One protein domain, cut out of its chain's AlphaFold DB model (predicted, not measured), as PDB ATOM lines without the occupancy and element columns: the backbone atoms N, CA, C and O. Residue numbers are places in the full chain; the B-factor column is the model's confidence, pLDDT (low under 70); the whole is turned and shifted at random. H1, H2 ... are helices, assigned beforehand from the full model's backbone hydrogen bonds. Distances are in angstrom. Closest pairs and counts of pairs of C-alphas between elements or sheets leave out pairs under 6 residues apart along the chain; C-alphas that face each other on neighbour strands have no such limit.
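This is residues 18 to 63 of the 98 residues of an uncharacterized protein of marine sediment metagenome (UniProt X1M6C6). Three short helices pack together with their centres in a triangle: H1 and H2 run side by side the same way, and H3 folds back from H2 as a helical hairpin and packs on both. A long loop, residues 28 to 40, leads from the end of H1 to the beginning of H2, and a short tail, residues 61 to 63, follows H3. The printed part has 46 residues with three named helices, in the order H1, H2, H3, and no named strand; the class is all helix. The whole is compact, with a radius of gyration of the C-alphas of 9.3 A, yet elongated in outline, spanning 28 by 17 by 15 A.

H1, residues 18 to 27, touches H2, residues 41 to 48, and the closest C-alphas are those of Ala 19 and Ile 44, 6.3 A apart. Their lines stand at a shallow tilt of 7 degrees, the same way, and their centres are 10.4 A apart. H1 also touches H3, residues 50 to 60, where the closest C-alphas, those of Ala 19 and Thr 56, are 5.7 A apart. These two run opposite ways at a tilt of 37 degrees, only just steep. H2 and H3 touch and form a helical hairpin, with 12 pairs of C-alphas within 8 A; the closest are those of Tyr 45 and Ala 53, 4.7 A apart. They run opposite ways at a tilt of 35.1 degrees, only just steep. With one of the three touching pairs at a shallow tilt, the helix packing is mostly crossed, but only just. In H1, H2 and H3 every O i to N i+4 pair is within hydrogen-bond range.

H1 begins with C-alpha 18 at (376.285, 332.419, 171.876) and runs 14.2 A to C-alpha 27 at (371.512, 339.142, 183.387). H2 runs 10.2 A from Thr 41 to Leu 48. H3, the longest helix with 11 residues, runs 14.7 A from Pro 50 to Asn 60, whose C-alpha is at (374.713, 330.991, 165.848).

The two C-alphas farthest apart are those of Gly 28 and Trp 63, at 29.0 A. The first and last printed C-alphas, of Thr 18 and Trp 63, are 14.8 A apart. The printed part has no cut. The link from H1 to H2 is long, with 13 residues, and the link from H2 to H3 is tight, with 1 residue. The mean pLDDT of the printed part is 77.8, and residues 58 to 63, of which 58 to 60 belong to H3, are under 70.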
ATOM      1  N   THR A  18     376.347 330.956 171.964       76.31
ATOM      2  CA  THR A  18     376.285 332.419 171.876       76.31
ATOM      3  C   THR A  18     375.109 332.998 172.656       76.31
ATOM      4  O   THR A  18     375.270 333.992 173.365       76.31
ATOM      5  N   ALA A  19     373.955 332.326 172.626       76.12
ATOM      6  CA  ALA A  19     372.797 332.682 173.442       76.12
ATOM      7  C   ALA A  19     373.139 332.675 174.941       76.12
ATOM      8  O   ALA A  19     372.865 333.633 175.663       76.12
ATOM      9  N   TYR A  20     373.809 331.617 175.410       82.06
ATOM     10  CA  TYR A  20     374.224 331.501 176.807       82.06
ATOM     11  C   TYR A  20     375.150 332.650 177.211       82.06
ATOM     12  O   TYR A  20     374.949 333.256 178.264       82.06
ATOM     13  N   LEU A  21     376.127 332.991 176.365       82.69
ATOM     14  CA  LEU A  21     377.054 334.092 176.635       82.69
ATOM     15  C   LEU A  21     376.337 335.443 176.730       82.69
ATOM     16  O   LEU A  21     376.592 336.209 177.661       82.69
ATOM     17  N   ILE A  22     375.445 335.736 175.783       84.56
ATOM     18  CA  ILE A  22     374.710 337.006 175.733       84.56
ATOM     19  C   ILE A  22     373.815 337.150 176.963       84.56
ATOM     20  O   ILE A  22     373.839 338.192 177.623       84.56
ATOM     21  N   PHE A  23     373.078 336.094 177.313       86.50
ATOM     22  CA  PHE A  23     372.208 336.108 178.482       86.50
ATOM     23  C   PHE A  23     372.994 336.233 179.784       86.50
ATOM     24  O   PHE A  23     372.703 337.117 180.592       86.50
ATOM     25  N   LYS A  24     374.057 335.441 179.950       87.56
ATOM     26  CA  LYS A  24     374.914 335.501 181.136       87.56
ATOM     27  C   LYS A  24     375.584 336.865 181.292       87.56
ATOM     28  O   LYS A  24     375.668 337.370 182.403       87.56
ATOM     29  N   LYS A  25     376.010 337.507 180.200       87.44
ATOM     30  CA  LYS A  25     376.622 338.846 180.251       87.44
ATOM     31  C   LYS A  25     375.615 339.949 180.592       87.44
ATOM     32  O   LYS A  25     375.997 340.945 181.196       87.44
ATOM     33  N   LYS A  26     374.348 339.801 180.195       87.50
ATOM     34  CA  LYS A  26     373.305 340.815 180.425       87.50
ATOM     35  C   LYS A  26     372.593 340.670 181.765       87.50
ATOM     36  O   LYS A  26     372.309 341.681 182.396       87.50
ATOM     37  N   LYS A  27     372.282 339.441 182.172       85.06
ATOM     38  CA  LYS A  27     371.512 339.142 183.387       85.06
ATOM     39  C   LYS A  27     372.370 338.598 184.529       85.06
ATOM     40  O   LYS A  27     371.919 338.623 185.660       85.06
ATOM     41  N   GLY A  28     373.589 338.118 184.260       86.31
ATOM     42  CA  GLY A  28     374.435 337.459 185.268       86.31
ATOM     43  C   GLY A  28     373.968 336.048 185.642       86.31
ATOM     44  O   GLY A  28     374.587 335.384 186.467       86.31
ATOM     45  N   GLU A  29     372.890 335.579 185.020       85.75
ATOM     46  CA  GLU A  29     372.173 334.370 185.395       85.75
ATOM     47  C   GLU A  29     372.297 333.285 184.319       85.75
ATOM     48  O   GLU A  29     372.740 333.521 183.191       85.75
ATOM     49  N   ASP A  30     371.913 332.061 184.675       84.31
ATOM     50  CA  ASP A  30     371.917 330.930 183.753       84.31
ATOM     51  C   ASP A  30     370.623 330.895 182.933       84.31
ATOM     52  O   ASP A  30     369.563 330.609 183.484       84.31
ATOM     53  N   ILE A  31     370.718 331.103 181.615       82.06
ATOM     54  CA  ILE A  31     369.579 331.069 180.676       82.06
ATOM     55  C   ILE A  31     368.769 329.767 180.755       82.06
ATOM     56  O   ILE A  31     367.575 329.766 180.473       82.06
ATOM     57  N   ARG A  32     369.378 328.657 181.192       83.06
ATOM     58  CA  ARG A  32     368.703 327.355 181.334       83.06
ATOM     59  C   ARG A  32     367.677 327.334 182.463       83.06
ATOM     60  O   ARG A  32     366.887 326.401 182.558       83.06
ATOM     61  N   LYS A  33     367.685 328.343 183.330       84.19
ATOM     62  CA  LYS A  33     366.703 328.498 184.405       84.19
ATOM     63  C   LYS A  33     365.521 329.388 184.000       84.19
ATOM     64  O   LYS A  33     364.543 329.425 184.738       84.19
ATOM     65  N   TYR A  34     365.580 330.050 182.839       81.38
ATOM     66  CA  TYR A  34     364.605 331.061 182.413       81.38
ATOM     67  C   TYR A  34     364.015 330.751 181.031       81.38
ATOM     68  O   TYR A  34     364.654 330.129 180.176       81.38
ATOM     69  N   GLY A  35     362.776 331.201 180.814       77.12
ATOM     70  CA  GLY A  35     362.039 330.996 179.566       77.12
ATOM     71  C   GLY A  35     361.915 329.513 179.200       77.12
ATOM     72  O   GLY A  35     361.547 328.693 180.042       77.12
ATOM     73  N   TYR A  36     362.282 329.164 177.967       72.31
ATOM     74  CA  TYR A  36     362.230 327.794 177.434       72.31
ATOM     75  C   TYR A  36     363.358 326.883 177.936       72.31
ATOM     76  O   TYR A  36     363.498 325.757 177.465       72.31
ATOM     77  N   LYS A  37     364.196 327.364 178.867       80.00
ATOM     78  CA  LYS A  37     365.303 326.605 179.478       80.00
ATOM     79  C   LYS A  37     366.319 326.053 178.466       80.00
ATOM     80  O   LYS A  37     367.099 325.157 178.782       80.00
ATOM     81  N   ASN A  38     366.348 326.620 177.261       77.62
ATOM     82  CA  ASN A  38     367.253 326.246 176.183       77.62
ATOM     83  C   ASN A  38     368.197 327.414 175.829       77.62
ATOM     84  O   ASN A  38     367.996 328.559 176.236       77.62
ATOM     85  N   MET A  39     369.259 327.118 175.080       77.94
ATOM     86  CA  MET A  39     370.235 328.114 174.609       77.94
ATOM     87  C   MET A  39     369.934 328.541 173.159       77.94
ATOM     88  O   MET A  39     370.854 328.808 172.392       77.94
ATOM     89  N   GLY A  40     368.655 328.552 172.773       75.19
ATOM     90  CA  GLY A  40     368.210 328.909 171.427       75.19
ATOM     91  C   GLY A  40     367.984 330.410 171.240       75.19
ATOM     92  O   GLY A  40     367.798 331.163 172.201       75.19
ATOM     93  N   THR A  41     367.952 330.839 169.978       72.88
ATOM     94  CA  THR A  41     367.659 332.219 169.562       72.88
ATOM     95  C   THR A  41     366.299 332.694 170.073       72.88
ATOM     96  O   THR A  41     366.193 333.809 170.587       72.88
ATOM     97  N   LEU A  42     365.280 331.833 170.020       75.69
ATOM     98  CA  LEU A  42     363.928 332.146 170.482       75.69
ATOM     99  C   LEU A  42     363.866 332.442 171.986       75.69
ATOM    100  O   LEU A  42     363.155 333.344 172.425       75.69
ATOM    101  N   ASN A  43     364.659 331.740 172.799       80.94
ATOM    102  CA  ASN A  43     364.694 332.012 174.234       80.94
ATOM    103  C   ASN A  43     365.356 333.364 174.529       80.94
ATOM    104  O   ASN A  43     364.874 334.117 175.371       80.94
ATOM    105  N   ILE A  44     366.393 333.741 173.773       82.31
ATOM    106  CA  ILE A  44     366.952 335.101 173.831       82.31
ATOM    107  C   ILE A  44     365.932 336.144 173.368       82.31
ATOM    108  O   ILE A  44     365.852 337.207 173.981       82.31
ATOM    109  N   TYR A  45     365.144 335.854 172.334       80.31
ATOM    110  CA  TYR A  45     364.082 336.746 171.864       80.31
ATOM    111  C   TYR A  45     363.067 337.037 172.969       80.31
ATOM    112  O   TYR A  45     362.798 338.202 173.260       80.31
ATOM    113  N   HIS A  46     362.578 335.998 173.643       81.06
ATOM    114  CA  HIS A  46     361.621 336.148 174.738       81.06
ATOM    115  C   HIS A  46     362.218 336.824 175.979       81.06
ATOM    116  O   HIS A  46     361.518 337.563 176.667       81.06
ATOM    117  N   LEU A  47     363.498 336.590 176.281       85.44
ATOM    118  CA  LEU A  47     364.119 337.070 177.518       85.44
ATOM    119  C   LEU A  47     364.793 338.449 177.407       85.44
ATOM    120  O   LEU A  47     364.834 339.196 178.384       85.44
ATOM    121  N   LEU A  48     365.374 338.774 176.250       84.06
ATOM    122  CA  LEU A  48     366.188 339.976 176.006       84.06
ATOM    123  C   LEU A  48     365.712 340.804 174.801       84.06
ATOM    124  O   LEU A  48     366.281 341.869 174.527       84.06
ATOM    125  N   GLY A  49     364.693 340.335 174.082       82.38
ATOM    126  CA  GLY A  49     364.081 341.033 172.959       82.38
ATOM    127  C   GLY A  49     364.727 340.763 171.590       82.38
ATOM    128  O   GLY A  49     365.769 340.105 171.477       82.38
ATOM    129  N   PRO A  50     364.126 341.326 170.524       74.62
ATOM    130  CA  PRO A  50     364.472 341.044 169.130       74.62
ATOM    131  C   PRO A  50     365.915 341.390 168.762       74.62
ATOM    132  O   PRO A  50     366.536 340.677 167.980       74.62
ATOM    133  N   PHE A  51     366.479 342.450 169.343       75.06
ATOM    134  CA  PHE A  51     367.838 342.890 169.019       75.06
ATOM    135  C   PHE A  51     368.902 341.857 169.428       75.06
ATOM    136  O   PHE A  51     369.783 341.508 168.643       75.06
ATOM    137  N   HIS A  52     368.798 341.311 170.643       78.69
ATOM    138  CA  HIS A  52     369.728 340.289 171.129       78.69
ATOM    139  C   HIS A  52     369.512 338.949 170.421       78.69
ATOM    140  O   HIS A  52     370.474 338.212 170.190       78.69
ATOM    141  N   ALA A  53     368.266 338.652 170.045       74.94
ATOM    142  CA  ALA A  53     367.942 337.482 169.245       74.94
ATOM    143  C   ALA A  53     368.565 337.577 167.857       74.94
ATOM    144  O   ALA A  53     369.188 336.624 167.419       74.94
ATOM    145  N   PHE A  54     368.500 338.739 167.207       74.62
ATOM    146  CA  PHE A  54     369.109 338.948 165.899       74.62
ATOM    147  C   PHE A  54     370.632 338.750 165.930       74.62
ATOM    148  O   PHE A  54     371.183 338.054 165.086       74.62
ATOM    149  N   ILE A  55     371.316 339.269 166.955       77.19
ATOM    150  CA  ILE A  55     372.760 339.040 167.141       77.19
ATOM    151  C   ILE A  55     373.057 337.555 167.390       77.19
ATOM    152  O   ILE A  55     373.974 336.993 166.793       77.19
ATOM    153  N   THR A  56     372.271 336.908 168.253       75.31
ATOM    154  CA  THR A  56     372.408 335.471 168.535       75.31
ATOM    155  C   THR A  56     372.189 334.651 167.271       75.31
ATOM    156  O   THR A  56     372.967 333.745 167.005       75.31
ATOM    157  N   PHE A  57     371.186 335.004 166.472       72.75
ATOM    158  CA  PHE A  57     370.872 334.373 165.202       72.75
ATOM    159  C   PHE A  57     372.016 334.532 164.212       72.75
ATOM    160  O   PHE A  57     372.441 333.540 163.642       72.75
ATOM    161  N   LEU A  58     372.568 335.735 164.043       69.44
ATOM    162  CA  LEU A  58     373.680 335.969 163.118       69.44
ATOM    163  C   LEU A  58     374.935 335.170 163.487       69.44
ATOM    164  O   LEU A  58     375.598 334.638 162.604       69.44
ATOM    165  N   ILE A  59     375.253 335.069 164.779       68.69
ATOM    166  CA  ILE A  59     376.462 334.373 165.243       68.69
ATOM    167  C   ILE A  59     376.247 332.853 165.305       68.69
ATOM    168  O   ILE A  59     377.145 332.088 164.968       68.69
ATOM    169  N   ASN A  60     375.069 332.408 165.747       63.66
ATOM    170  CA  ASN A  60     374.713 330.991 165.848       63.66
ATOM    171  C   ASN A  60     374.265 330.400 164.509       63.66
ATOM    172  O   ASN A  60     374.158 329.181 164.400       63.66
ATOM    173  N   SER A  61     373.993 331.236 163.500       58.56
ATOM    174  CA  SER A  61     373.666 330.792 162.150       58.56
ATOM    175  C   SER A  61     374.828 329.982 161.609       58.56
ATOM    176  O   SER A  61     375.765 330.481 160.984       58.56
ATOM    177  N   ARG A  62     374.703 328.673 161.815       59.56
ATOM    178  CA  ARG A  62     375.476 327.582 161.240       59.56
ATOM    179  C   ARG A  62     375.205 327.465 159.734       59.56
ATOM    180  O   ARG A  62     375.037 326.382 159.197       59.56
ATOM    181  N   TRP A  63     375.154 328.601 159.051       49.38
ATOM    182  CA  TRP A  63     374.981 328.737 157.611       49.38
ATOM    183  C   TRP A  63     376.321 328.736 156.875       49.38
ATOM    184  O   TRP A  63     376.376 328.447 155.684       49.38
TER     185      TRP A  63